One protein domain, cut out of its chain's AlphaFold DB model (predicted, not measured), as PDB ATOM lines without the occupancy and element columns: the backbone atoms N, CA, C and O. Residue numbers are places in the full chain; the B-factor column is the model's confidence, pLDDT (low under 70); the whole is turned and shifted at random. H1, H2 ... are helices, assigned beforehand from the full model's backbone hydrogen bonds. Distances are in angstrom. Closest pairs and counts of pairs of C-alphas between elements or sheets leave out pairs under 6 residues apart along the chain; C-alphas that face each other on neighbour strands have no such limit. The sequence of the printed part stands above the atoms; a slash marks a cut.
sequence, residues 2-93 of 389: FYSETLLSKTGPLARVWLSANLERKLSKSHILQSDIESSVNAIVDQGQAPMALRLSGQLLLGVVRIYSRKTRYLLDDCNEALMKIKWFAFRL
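This is residues 2 to 93 of the 389 residues of the protein "Rad21/Rec8-like protein" of Ascosphaera apis ARSEF 7405 (UniProt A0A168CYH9). One long helix, H5, is the spine of this domain: four short helices gather round its first part as a compact head, and its residues 75 to 93 stick out as a bare arm. In the head H4 folds back along H5 as a helical hairpin, H2 crosses H5 nearly at a right angle, H3 packs on H5 nearer the arm, and H1 packs on H2. The printed part has 92 residues with five named helices, H1 to H5 in order along the chain, and no named strand; the class is all helix. The whole is loose, with a radius of gyration of the C-alphas of 17.5 A, and spans 64 by 24 by 20 A, the arm adding much of the length.

H5, residues 54 to 93, touches H4, residues 37 to 45, with its residues 57 to 68 alone; the closest C-alphas are those of Ile 37 and Val 64, 6.8 A apart. These two form a hairpin, at a shallow tilt of 10 degrees, opposite ways. H2, residues 13 to 22, touches residues 59 to 67 of H5, and the closest C-alphas, of Ala 21 and Gly 63, are 3.7 A apart. The lines of H2 and H5 are about perpendicular, at 88 degrees. H2 also touches H4, about perpendicular at 89 degrees, with the C-alphas of Pro 13 and Ser 40 closest at 5.8 A. Of these three pairs one is at a shallow tilt, and the helix packing is mostly crossed, but only just. H3, residues 29 to 33, touches residues 67 to 71 of H5, closest at the C-alphas of Ile 32 and Ile 67, 6.3 A. H2 and H3 are close but not clearly touching, with the C-alphas of Arg 16 and His 31 closest at 7.8 A. H1, residues 5 to 8, touches H2, closest at the C-alphas of Leu 7 and Ala 15, 6.1 A, and is apart from H3, H4 and H5. H3 and H4 are apart. In H2, H3, H4 and H5 every O i to N i+4 pair is within hydrogen-bond range; H1 is too short for such a pair, and its one O i to N i+3 pair is within range.

H5 measures 58.4 A, from C-alpha 54 at (14.985, -12.385, -19.131) to C-alpha 93 at (-25.490, 14.255, -51.782). H2 measures 14.8 A, H4 12.3 A, H3 6.3 A and H1 5.0 A. H1 begins at C-alpha 5, at (24.159, -0.171, -24.798).

The C-alphas of Phe 2 and Leu 93, the two farthest apart, are 64.0 A apart. Without residues 75 to 93, which stand free, the body spans 35 by 19 by 19 A. The printed part has no cut, and none of its links is long. Mean pLDDT of the printed part is 81.3; residues 2 to 11, 24, 26, 47 to 52 and 90 to 93 are under 70.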
ATOM      1  N   PHE A   2      24.760  -6.540 -16.467       46.19
ATOM      2  CA  PHE A   2      24.642  -6.680 -17.924       46.19
ATOM      3  C   PHE A   2      23.633  -5.646 -18.439       46.19
ATOM      4  O   PHE A   2      22.428  -5.876 -18.368       46.19
ATOM      5  N   TYR A   3      24.111  -4.493 -18.902       53.69
ATOM      6  CA  TYR A   3      23.278  -3.507 -19.591       53.69
ATOM      7  C   TYR A   3      23.730  -3.448 -21.046       53.69
ATOM      8  O   TYR A   3      24.888  -3.147 -21.317       53.69
ATOM      9  N   SER A   4      22.838  -3.780 -21.978       60.19
ATOM     10  CA  SER A   4      23.102  -3.600 -23.402       60.19
ATOM     11  C   SER A   4      23.044  -2.108 -23.735       60.19
ATOM     12  O   SER A   4      22.063  -1.429 -23.422       60.19
ATOM     13  N   GLU A   5      24.080  -1.585 -24.392       60.16
ATOM     14  CA  GLU A   5      24.159  -0.171 -24.798       60.16
ATOM     15  C   GLU A   5      22.979   0.251 -25.686       60.16
ATOM     16  O   GLU A   5      22.528   1.394 -25.641       60.16
ATOM     17  N   THR A   6      22.396  -0.700 -26.417       60.31
ATOM     18  CA  THR A   6      21.209  -0.508 -27.261       60.31
ATOM     19  C   THR A   6      19.953  -0.121 -26.476       60.31
ATOM     20  O   THR A   6      19.111   0.600 -27.009       60.31
ATOM     21  N   LEU A   7      19.830  -0.547 -25.213       59.06
ATOM     22  CA  LEU A   7      18.722  -0.158 -24.329       59.06
ATOM     23  C   LEU A   7      18.975   1.179 -23.633       59.06
ATOM     24  O   LEU A   7      18.024   1.896 -23.333       59.06
ATOM     25  N   LEU A   8      20.242   1.510 -23.373       60.12
ATOM     26  CA  LEU A   8      20.626   2.760 -22.714       60.12
ATOM     27  C   LEU A   8      20.691   3.939 -23.695       60.12
ATOM     28  O   LEU A   8      20.553   5.097 -23.297       60.12
ATOM     29  N   SER A   9      20.879   3.653 -24.986       65.19
ATOM     30  CA  SER A   9      20.802   4.665 -26.029       65.19
ATOM     31  C   SER A   9      19.382   5.242 -26.082       65.19
ATOM     32  O   SER A   9      18.399   4.533 -26.294       65.19
ATOM     33  N   LYS A  10      19.259   6.562 -25.897       60.91
ATOM     34  CA  LYS A  10      17.971   7.284 -25.950       60.91
ATOM     35  C   LYS A  10      17.294   7.213 -27.328       60.91
ATOM     36  O   LYS A  10      16.142   7.616 -27.472       60.91
ATOM     37  N   THR A  11      18.005   6.699 -28.329       60.28
ATOM     38  CA  THR A  11      17.627   6.742 -29.737       60.28
ATOM     39  C   THR A  11      17.724   5.342 -30.327       60.28
ATOM     40  O   THR A  11      18.796   4.886 -30.703       60.28
ATOM     41  N   GLY A  12      16.585   4.658 -30.432       73.50
ATOM     42  CA  GLY A  12      16.498   3.351 -31.078       73.50
ATOM     43  C   GLY A  12      15.060   2.828 -31.155       73.50
ATOM     44  O   GLY A  12      14.185   3.326 -30.440       73.50
ATOM     45  N   PRO A  13      14.782   1.822 -32.008       74.94
ATOM     46  CA  PRO A  13      13.481   1.147 -32.033       74.94
ATOM     47  C   PRO A  13      13.161   0.524 -30.665       74.94
ATOM     48  O   PRO A  13      12.050   0.667 -30.157       74.94
ATOM     49  N   LEU A  14      14.179  -0.033 -30.006       79.62
ATOM     50  CA  LEU A  14      14.064  -0.633 -28.680       79.62
ATOM     51  C   LEU A  14      13.755   0.399 -27.583       79.62
ATOM     52  O   LEU A  14      13.009   0.100 -26.657       79.62
ATOM     53  N   ALA A  15      14.245   1.635 -27.720       83.19
ATOM     54  CA  ALA A  15      13.952   2.716 -26.779       83.19
ATOM     55  C   ALA A  15      12.463   3.103 -26.796       83.19
ATOM     56  O   ALA A  15      11.873   3.342 -25.744       83.19
ATOM     57  N   ARG A  16      11.817   3.108 -27.973       83.31
ATOM     58  CA  ARG A  16      10.374   3.395 -28.090       83.31
ATOM     59  C   ARG A  16       9.520   2.317 -27.426       83.31
ATOM     60  O   ARG A  16       8.551   2.646 -26.749       83.31
ATOM     61  N   VAL A  17       9.909   1.052 -27.583       87.94
ATOM     62  CA  VAL A  17       9.264  -0.097 -26.931       87.94
ATOM     63  C   VAL A  17       9.499  -0.095 -25.422       87.94
ATOM     64  O   VAL A  17       8.598  -0.378 -24.639       87.94
ATOM     65  N   TRP A  18      10.701   0.265 -24.985       87.38
ATOM     66  CA  TRP A  18      10.997   0.377 -23.563       87.38
ATOM     67  C   TRP A  18      10.196   1.509 -22.904       87.38
ATOM     68  O   TRP A  18       9.651   1.333 -21.812       87.38
ATOM     69  N   LEU A  19      10.054   2.645 -23.596       85.88
ATOM     70  CA  LEU A  19       9.188   3.740 -23.167       85.88
ATOM     71  C   LEU A  19       7.716   3.321 -23.152       85.88
ATOM     72  O   LEU A  19       7.022   3.651 -22.202       85.88
ATOM     73  N   SER A  20       7.222   2.570 -24.139       85.75
ATOM     74  CA  SER A  20       5.828   2.101 -24.113       85.75
ATOM     75  C   SER A  20       5.557   1.073 -23.010       85.75
ATOM     76  O   SER A  20       4.438   1.007 -22.501       85.75
ATOM     77  N   ALA A  21       6.568   0.286 -22.627       87.44
ATOM     78  CA  ALA A  21       6.480  -0.658 -21.522       87.44
ATOM     79  C   ALA A  21       6.365   0.063 -20.172       87.44
ATOM     80  O   ALA A  21       5.443  -0.217 -19.410       87.44
ATOM     81  N   ASN A  22       7.273   1.008 -19.907       85.56
ATOM     82  CA  ASN A  22       7.415   1.643 -18.592       85.56
ATOM     83  C   ASN A  22       6.586   2.928 -18.433       85.56
ATOM     84  O   ASN A  22       6.283   3.332 -17.315       85.56
ATOM     85  N   LEU A  23       6.221   3.590 -19.535       83.56
ATOM     86  CA  LEU A  23       5.558   4.891 -19.529       83.56
ATOM     87  C   LEU A  23       4.156   4.788 -20.143       83.56
ATOM     88  O   LEU A  23       3.912   5.137 -21.297       83.56
ATOM     89  N   GLU A  24       3.205   4.331 -19.331       69.62
ATOM     90  CA  GLU A  24       1.853   3.963 -19.783       69.62
ATOM     91  C   GLU A  24       1.069   5.143 -20.386       69.62
ATOM     92  O   GLU A  24       0.318   4.988 -21.357       69.62
ATOM     93  N   ARG A  25       1.282   6.350 -19.842       70.75
ATOM     94  CA  ARG A  25       0.452   7.537 -20.102       70.75
ATOM     95  C   ARG A  25       1.083   8.622 -20.989       70.75
ATOM     96  O   ARG A  25       0.437   9.640 -21.201       70.75
ATOM     97  N   LYS A  26       2.304   8.455 -21.530       64.75
ATOM     98  CA  LYS A  26       3.015   9.570 -22.216       64.75
ATOM     99  C   LYS A  26       3.671   9.261 -23.573       64.75
ATOM    100  O   LYS A  26       4.601   9.963 -23.960       64.75
ATOM    101  N   LEU A  27       3.196   8.276 -24.344       76.62
ATOM    102  CA  LEU A  27       3.620   8.149 -25.751       76.62
ATOM    103  C   LEU A  27       2.630   8.855 -26.690       76.62
ATOM    104  O   LEU A  27       1.445   8.523 -26.711       76.62
ATOM    105  N   SER A  28       3.124   9.813 -27.480       85.75
ATOM    106  CA  SER A  28       2.334  10.502 -28.512       85.75
ATOM    107  C   SER A  28       1.830   9.517 -29.577       85.75
ATOM    108  O   SER A  28       2.582   8.634 -29.996       85.75
ATOM    109  N   LYS A  29       0.592   9.702 -30.075       87.00
ATOM    110  CA  LYS A  29      -0.010   8.890 -31.160       87.00
ATOM    111  C   LYS A  29       0.938   8.754 -32.359       87.00
ATOM    112  O   LYS A  29       1.094   7.659 -32.889       87.00
ATOM    113  N   SER A  30       1.640   9.831 -32.721       87.56
ATOM    114  CA  SER A  30       2.621   9.829 -33.817       87.56
ATOM    115  C   SER A  30       3.770   8.840 -33.577       87.56
ATOM    116  O   SER A  30       4.093   8.043 -34.452       87.56
ATOM    117  N   HIS A  31       4.319   8.807 -32.358       86.44
ATOM    118  CA  HIS A  31       5.403   7.887 -31.999       86.44
ATOM    119  C   HIS A  31       4.960   6.421 -32.032       86.44
ATOM    120  O   HIS A  31       5.756   5.549 -32.369       86.44
ATOM    121  N   ILE A  32       3.696   6.147 -31.698       88.44
ATOM    122  CA  ILE A  32       3.123   4.797 -31.760       88.44
ATOM    123  C   ILE A  32       2.981   4.360 -33.212       88.44
ATOM    124  O   ILE A  32       3.391   3.254 -33.555       88.44
ATOM    125  N   LEU A  33       2.439   5.228 -34.069       88.31
ATOM    126  CA  LEU A  33       2.221   4.921 -35.481       88.31
ATOM    127  C   LEU A  33       3.540   4.721 -36.240       88.31
ATOM    128  O   LEU A  33       3.649   3.761 -36.994       88.31
ATOM    129  N   GLN A  34       4.546   5.556 -35.972       88.00
ATOM    130  CA  GLN A  34       5.881   5.474 -36.579       88.00
ATOM    131  C   GLN A  34       6.736   4.299 -36.073       88.00
ATOM    132  O   GLN A  34       7.818   4.066 -36.602       88.00
ATOM    133  N   SER A  35       6.318   3.590 -35.021       86.94
ATOM    134  CA  SER A  35       7.106   2.494 -34.452       86.94
ATOM    135  C   SER A  35       6.912   1.199 -35.235       86.94
ATOM    136  O   SER A  35       5.807   0.654 -35.255       86.94
ATOM    137  N   ASP A  36       7.986   0.635 -35.780       89.19
ATOM    138  CA  ASP A  36       7.941  -0.657 -36.469       89.19
ATOM    139  C   ASP A  36       8.020  -1.821 -35.476       89.19
ATOM    140  O   ASP A  36       9.003  -1.993 -34.748       89.19
ATOM    141  N   ILE A  37       6.957  -2.628 -35.439       90.69
ATOM    142  CA  ILE A  37       6.835  -3.765 -34.516       90.69
ATOM    143  C   ILE A  37       7.784  -4.890 -34.934       90.69
ATOM    144  O   ILE A  37       8.498  -5.419 -34.091       90.69
ATOM    145  N   GLU A  38       7.854  -5.205 -36.227       90.06
ATOM    146  CA  GLU A  38       8.707  -6.278 -36.758       90.06
ATOM    147  C   GLU A  38      10.187  -6.019 -36.474       90.06
ATOM    148  O   GLU A  38      10.884  -6.878 -35.943       90.06
ATOM    149  N   SER A  39      10.647  -4.792 -36.736       87.69
ATOM    150  CA  SER A  39      12.011  -4.354 -36.419       87.69
ATOM    151  C   SER A  39      12.309  -4.463 -34.921       87.69
ATOM    152  O   SER A  39      13.377  -4.924 -34.522       87.69
ATOM    153  N   SER A  40      11.335  -4.114 -34.075       85.94
ATOM    154  CA  SER A  40      11.476  -4.212 -32.621       85.94
ATOM    155  C   SER A  40      11.549  -5.659 -32.129       85.94
ATOM    156  O   SER A  40      12.360  -5.959 -31.259       85.94
ATOM    157  N   VAL A  41      10.735  -6.561 -32.685       88.50
ATOM    158  CA  VAL A  41      10.764  -7.994 -32.350       88.50
ATOM    159  C   VAL A  41      12.069  -8.623 -32.825       88.50
ATOM    160  O   VAL A  41      12.721  -9.319 -32.050       88.50
ATOM    161  N   ASN A  42      12.505  -8.311 -34.046       87.25
ATOM    162  CA  ASN A  42      13.785  -8.782 -34.569       87.25
ATOM    163  C   ASN A  42      14.953  -8.293 -33.705       87.25
ATOM    164  O   ASN A  42      15.830  -9.082 -33.396       87.25
ATOM    165  N   ALA A  43      14.929  -7.053 -33.210       82.31
ATOM    166  CA  ALA A  43      15.953  -6.548 -32.291       82.31
ATOM    167  C   ALA A  43      15.951  -7.225 -30.901       82.31
ATOM    168  O   ALA A  43      16.962  -7.189 -30.203       82.31
ATOM    169  N   ILE A  44      14.827  -7.818 -30.476       82.19
ATOM    170  CA  ILE A  44      14.735  -8.602 -29.231       82.19
ATOM    171  C   ILE A  44      15.246 -10.035 -29.457       82.19
ATOM    172  O   ILE A  44      15.895 -10.602 -28.577       82.19
ATOM    173  N   VAL A  45      14.941 -10.624 -30.617       83.19
ATOM    174  CA  VAL A  45      15.313 -12.003 -30.976       83.19
ATOM    175  C   VAL A  45      16.777 -12.104 -31.400       83.19
ATOM    176  O   VAL A  45      17.452 -13.069 -31.039       83.19
ATOM    177  N   ASP A  46      17.278 -11.115 -32.135       77.19
ATOM    178  CA  ASP A  46      18.639 -11.086 -32.658       77.19
ATOM    179  C   ASP A  46      19.599 -10.618 -31.550       77.19
ATOM    180  O   ASP A  46      19.965  -9.449 -31.420       77.19
ATOM    181  N   GLN A  47      19.963 -11.557 -30.674       65.88
ATOM    182  CA  GLN A  47      20.766 -11.353 -29.457       65.88
ATOM    183  C   GLN A  47      22.258 -11.059 -29.742       65.88
ATOM    184  O   GLN A  47      23.123 -11.338 -28.913       65.88
ATOM    185  N   GLY A  48      22.587 -10.487 -30.905       60.72
ATOM    186  CA  GLY A  48      23.943 -10.413 -31.464       60.72
ATOM    187  C   GLY A  48      24.979  -9.573 -30.700       60.72
ATOM    188  O   GLY A  48      26.122  -9.498 -31.141       60.72
ATOM    189  N   GLN A  49      24.631  -8.929 -29.582       57.94
ATOM    190  CA  GLN A  49      25.548  -8.038 -28.848       57.94
ATOM    191  C   GLN A  49      25.714  -8.367 -27.357       57.94
ATOM    192  O   GLN A  49      26.760  -8.051 -26.798       57.94
ATOM    193  N   ALA A  50      24.746  -9.015 -26.699       59.75
ATOM    194  CA  ALA A  50      24.879  -9.455 -25.307       59.75
ATOM    195  C   ALA A  50      23.687 -10.332 -24.888       59.75
ATOM    196  O   ALA A  50      22.565 -10.052 -25.320       59.75
ATOM    197  N   PRO A  51      23.876 -11.320 -23.989       62.47
ATOM    198  CA  PRO A  51      22.761 -11.999 -23.341       62.47
ATOM    199  C   PRO A  51      21.905 -10.975 -22.586       62.47
ATOM    200  O   PRO A  51      22.319 -10.391 -21.581       62.47
ATOM    201  N   MET A  52      20.703 -10.733 -23.104       69.00
ATOM    202  CA  MET A  52      19.725  -9.847 -22.487       69.00
ATOM    203  C   MET A  52      19.117 -10.557 -21.274       69.00
ATOM    204  O   MET A  52      18.772 -11.737 -21.336       69.00
ATOM    205  N   ALA A  53      18.979  -9.854 -20.150       82.38
ATOM    206  CA  ALA A  53      18.320 -10.426 -18.982       82.38
ATOM    207  C   ALA A  53      16.849 -10.745 -19.306       82.38
ATOM    208  O   ALA A  53      16.132  -9.884 -19.818       82.38
ATOM    209  N   LEU A  54      16.375 -11.938 -18.925       85.12
ATOM    210  CA  LEU A  54      14.985 -12.385 -19.131       85.12
ATOM    211  C   LEU A  54      13.952 -11.370 -18.604       85.12
ATOM    212  O   LEU A  54      12.890 -11.150 -19.181       85.12
ATOM    213  N   ARG A  55      14.279 -10.702 -17.491       87.62
ATOM    214  CA  ARG A  55      13.421  -9.662 -16.917       87.62
ATOM    215  C   ARG A  55      13.240  -8.474 -17.866       87.62
ATOM    216  O   ARG A  55      12.145  -7.930 -17.941       87.62
ATOM    217  N   LEU A  56      14.287  -8.084 -18.597       83.88
ATOM    218  CA  LEU A  56      14.215  -7.005 -19.584       83.88
ATOM    219  C   LEU A  56      13.457  -7.447 -20.834       83.88
ATOM    220  O   LEU A  56      12.628  -6.684 -21.322       83.88
ATOM    221  N   SER A  57      13.657  -8.680 -21.308       85.62
ATOM    222  CA  SER A  57      12.909  -9.192 -22.462       85.62
ATOM    223  C   SER A  57      11.403  -9.280 -22.186       85.62
ATOM    224  O   SER A  57      10.612  -8.935 -23.058       85.62
ATOM    225  N   GLY A  58      10.991  -9.647 -20.965       89.44
ATOM    226  CA  GLY A  58       9.579  -9.637 -20.564       89.44
ATOM    227  C   GLY A  58       8.959  -8.234 -20.561       89.44
ATOM    228  O   GLY A  58       7.854  -8.041 -21.066       89.44
ATOM    229  N   GLN A  59       9.689  -7.232 -20.059       89.44
ATOM    230  CA  GLN A  59       9.228  -5.838 -20.086       89.44
ATOM    231  C   GLN A  59       9.143  -5.294 -21.516       89.44
ATOM    232  O   GLN A  59       8.169  -4.634 -21.874       89.44
ATOM    233  N   LEU A  60      10.120  -5.611 -22.368       88.38
ATOM    234  CA  LEU A  60      10.083  -5.226 -23.779       88.38
ATOM    235  C   LEU A  60       8.909  -5.883 -24.511       88.38
ATOM    236  O   LEU A  60       8.209  -5.199 -25.255       88.38
ATOM    237  N   LEU A  61       8.633  -7.165 -24.255       90.75
ATOM    238  CA  LEU A  61       7.474  -7.861 -24.816       90.75
ATOM    239  C   LEU A  61       6.161  -7.166 -24.432       90.75
ATOM    240  O   LEU A  61       5.331  -6.905 -25.303       90.75
ATOM    241  N   LEU A  62       5.998  -6.798 -23.156       91.81
ATOM    242  CA  LEU A  62       4.840  -6.028 -22.698       91.81
ATOM    243  C   LEU A  62       4.715  -4.695 -23.457       91.81
ATOM    244  O   LEU A  62       3.620  -4.328 -23.889       91.81
ATOM    245  N   GLY A  63       5.832  -3.995 -23.675       91.31
ATOM    246  CA  GLY A  63       5.879  -2.766 -24.469       91.31
ATOM    247  C   GLY A  63       5.418  -2.951 -25.915       91.31
ATOM    248  O   GLY A  63       4.651  -2.125 -26.421       91.31
ATOM    249  N   VAL A  64       5.835  -4.042 -26.568       91.69
ATOM    250  CA  VAL A  64       5.421  -4.382 -27.942       91.69
ATOM    251  C   VAL A  64       3.920  -4.657 -28.004       91.69
ATOM    252  O   VAL A  64       3.223  -4.076 -28.838       91.69
ATOM    253  N   VAL A  65       3.403  -5.488 -27.094       93.25
ATOM    254  CA  VAL A  65       1.973  -5.838 -27.042       93.25
ATOM    255  C   VAL A  65       1.111  -4.597 -26.784       93.25
ATOM    256  O   VAL A  65       0.078  -4.407 -27.429       93.25
ATOM    257  N   ARG A  66       1.558  -3.690 -25.906       90.94
ATOM    258  CA  ARG A  66       0.877  -2.410 -25.648       90.94
ATOM    259  C   ARG A  66       0.838  -1.501 -26.877       90.94
ATOM    260  O   ARG A  66      -0.206  -0.906 -27.153       90.94
ATOM    261  N   ILE A  67       1.941  -1.403 -27.627       91.62
ATOM    262  CA  ILE A  67       1.985  -0.650 -28.894       91.62
ATOM    263  C   ILE A  67       1.002  -1.254 -29.896       91.62
ATOM    264  O   ILE A  67       0.221  -0.513 -30.491       91.62
ATOM    265  N   TYR A  68       1.003  -2.580 -30.048       93.62
ATOM    266  CA  TYR A  68       0.095  -3.281 -30.954       93.62
ATOM    267  C   TYR A  68      -1.374  -3.010 -30.611       93.62
ATOM    268  O   TYR A  68      -2.123  -2.536 -31.462       93.62
ATOM    269  N   SER A  69      -1.764  -3.188 -29.344       92.81
ATOM    270  CA  SER A  69      -3.129  -2.909 -28.880       92.81
ATOM    271  C   SER A  69      -3.570  -1.478 -29.204       92.81
ATOM    272  O   SER A  69      -4.691  -1.258 -29.667       92.81
ATOM    273  N   ARG A  70      -2.687  -0.486 -29.013       91.50
ATOM    274  CA  ARG A  70      -3.029   0.910 -29.311       91.50
ATOM    275  C   ARG A  70      -3.108   1.188 -30.815       91.50
ATOM    276  O   ARG A  70      -3.990   1.937 -31.221       91.50
ATOM    277  N   LYS A  71      -2.262   0.557 -31.641       92.75
ATOM    278  CA  LYS A  71      -2.377   0.633 -33.109       92.75
ATOM    279  C   LYS A  71      -3.714   0.084 -33.604       92.75
ATOM    280  O   LYS A  71      -4.346   0.735 -34.426       92.75
ATOM    281  N   THR A  72      -4.165  -1.055 -33.082       94.69
ATOM    282  CA  THR A  72      -5.453  -1.646 -33.476       94.69
ATOM    283  C   THR A  72      -6.634  -0.777 -33.054       94.69
ATOM    284  O   THR A  72      -7.566  -0.603 -33.832       94.69
ATOM    285  N   ARG A  73      -6.579  -0.162 -31.861       93.50
ATOM    286  CA  ARG A  73      -7.589   0.826 -31.444       93.50
ATOM    287  C   ARG A  73      -7.637   2.023 -32.394       93.50
ATOM    288  O   ARG A  73      -8.711   2.382 -32.850       93.50
ATOM    289  N   TYR A  74      -6.478   2.572 -32.765       94.19
ATOM    290  CA  TYR A  74      -6.427   3.664 -33.740       94.19
ATOM    291  C   TYR A  74      -6.961   3.258 -35.115       94.19
ATOM    292  O   TYR A  74      -7.634   4.059 -35.748       94.19
ATOM    293  N   LEU A  75      -6.713   2.023 -35.557       95.00
ATOM    294  CA  LEU A  75      -7.265   1.508 -36.808       95.00
ATOM    295  C   LEU A  75      -8.795   1.429 -36.754       95.00
ATOM    296  O   LEU A  75      -9.455   1.847 -37.700       95.00
ATOM    297  N   LEU A  76      -9.357   0.926 -35.653       95.44
ATOM    298  CA  LEU A  76     -10.807   0.867 -35.464       95.44
ATOM    299  C   LEU A  76     -11.432   2.270 -35.492       95.44
ATOM    300  O   LEU A  76     -12.430   2.479 -36.181       95.44
ATOM    301  N   ASP A  77     -10.824   3.227 -34.791       94.69
ATOM    302  CA  ASP A  77     -11.268   4.624 -34.791       94.69
ATOM    303  C   ASP A  77     -11.232   5.221 -36.208       94.69
ATOM    304  O   ASP A  77     -12.206   5.836 -36.648       94.69
ATOM    305  N   ASP A  78     -10.150   4.980 -36.955       94.25
ATOM    306  CA  ASP A  78      -9.986   5.464 -38.328       94.25
ATOM    307  C   ASP A  78     -11.025   4.822 -39.281       94.25
ATOM    308  O   ASP A  78     -11.585   5.502 -40.147       94.25
ATOM    309  N   CYS A  79     -11.348   3.534 -39.102       95.69
ATOM    310  CA  CYS A  79     -12.412   2.847 -39.845       95.69
ATOM    311  C   CYS A  79     -13.801   3.421 -39.535       95.69
ATOM    312  O   CYS A  79     -14.594   3.647 -40.453       95.69
ATOM    313  N   ASN A  80     -14.089   3.700 -38.263       95.50
ATOM    314  CA  ASN A  80     -15.351   4.305 -37.844       95.50
ATOM    315  C   ASN A  80     -15.507   5.722 -38.412       95.50
ATOM    316  O   ASN A  80     -16.570   6.070 -38.936       95.50
ATOM    317  N   GLU A  81     -14.444   6.529 -38.383       94.38
ATOM    318  CA  GLU A  81     -14.446   7.861 -38.992       94.38
ATOM    319  C   GLU A  81     -14.642   7.782 -40.516       94.38
ATOM    320  O   GLU A  81     -15.409   8.563 -41.086       94.38
ATOM    321  N   ALA A  82     -13.992   6.825 -41.188       94.25
ATOM    322  CA  ALA A  82     -14.155   6.610 -42.624       94.25
ATOM    323  C   ALA A  82     -15.598   6.224 -42.989       94.25
ATOM    324  O   ALA A  82     -16.160   6.803 -43.921       94.25
ATOM    325  N   LEU A  83     -16.225   5.318 -42.230       89.38
ATOM    326  CA  LEU A  83     -17.626   4.936 -42.429       89.38
ATOM    327  C   LEU A  83     -18.549   6.143 -42.247       89.38
ATOM    328  O   LEU A  83     -19.385   6.410 -43.110       89.38
ATOM    329  N   MET A  84     -18.363   6.923 -41.178       89.94
ATOM    330  CA  MET A  84     -19.155   8.133 -40.936       89.94
ATOM    331  C   MET A  84     -18.998   9.157 -42.058       89.94
ATOM    332  O   MET A  84     -19.990   9.732 -42.505       89.94
ATOM    333  N   LYS A  85     -17.775   9.355 -42.567       89.31
ATOM    334  CA  LYS A  85     -17.521  10.229 -43.719       89.31
ATOM    335  C   LYS A  85     -18.243   9.731 -44.960       89.31
ATOM    336  O   LYS A  85     -18.940  10.519 -45.592       89.31
ATOM    337  N   ILE A  86     -18.128   8.447 -45.294       89.69
ATOM    338  CA  ILE A  86     -18.813   7.865 -46.456       89.69
ATOM    339  C   ILE A  86     -20.328   8.004 -46.302       89.69
ATOM    340  O   ILE A  86     -20.982   8.486 -47.220       89.69
ATOM    341  N   LYS A  87     -20.885   7.680 -45.131       85.31
ATOM    342  CA  LYS A  87     -22.316   7.834 -44.839       85.31
ATOM    343  C   LYS A  87     -22.769   9.288 -44.966       85.31
ATOM    344  O   LYS A  87     -23.817   9.553 -45.547       85.31
ATOM    345  N   TRP A  88     -21.977  10.239 -44.471       86.00
ATOM    346  CA  TRP A  88     -22.293  11.661 -44.572       86.00
ATOM    347  C   TRP A  88     -22.226  12.157 -46.020       86.00
ATOM    348  O   TRP A  88     -23.171  12.795 -46.477       86.00
ATOM    349  N   PHE A  89     -21.171  11.812 -46.765       77.50
ATOM    350  CA  PHE A  89     -21.016  12.201 -48.170       77.50
ATOM    351  C   PHE A  89     -22.053  11.535 -49.082       77.50
ATOM    352  O   PHE A  89     -22.653  12.221 -49.902       77.50
ATOM    353  N   ALA A  90     -22.310  10.236 -48.928       66.25
ATOM    354  CA  ALA A  90     -23.245   9.497 -49.774       66.25
ATOM    355  C   ALA A  90     -24.707   9.887 -49.507       66.25
ATOM    356  O   ALA A  90     -25.488  10.036 -50.445       66.25
ATOM    357  N   PHE A  91     -25.086  10.121 -48.247       62.41
ATOM    358  CA  PHE A  91     -26.481  10.413 -47.906       62.41
ATOM    359  C   PHE A  91     -26.840  11.902 -48.049       62.41
ATOM    360  O   PHE A  91     -27.954  12.238 -48.452       62.41
ATOM    361  N   ARG A  92     -25.901  12.829 -47.790       59.84
ATOM    362  CA  ARG A  92     -26.146  14.275 -47.982       59.84
ATOM    363  C   ARG A  92     -26.107  14.711 -49.449       59.84
ATOM    364  O   ARG A  92     -26.719  15.730 -49.764       59.84
ATOM    365  N   LEU A  93     -25.434  13.974 -50.340       54.94
ATOM    366  CA  LEU A  93     -25.490  14.255 -51.782       54.94
ATOM    367  C   LEU A  93     -26.827  13.832 -52.407       54.94
ATOM    368  O   LEU A  93     -27.324  14.541 -53.274       54.94
TER     369      LEU A  93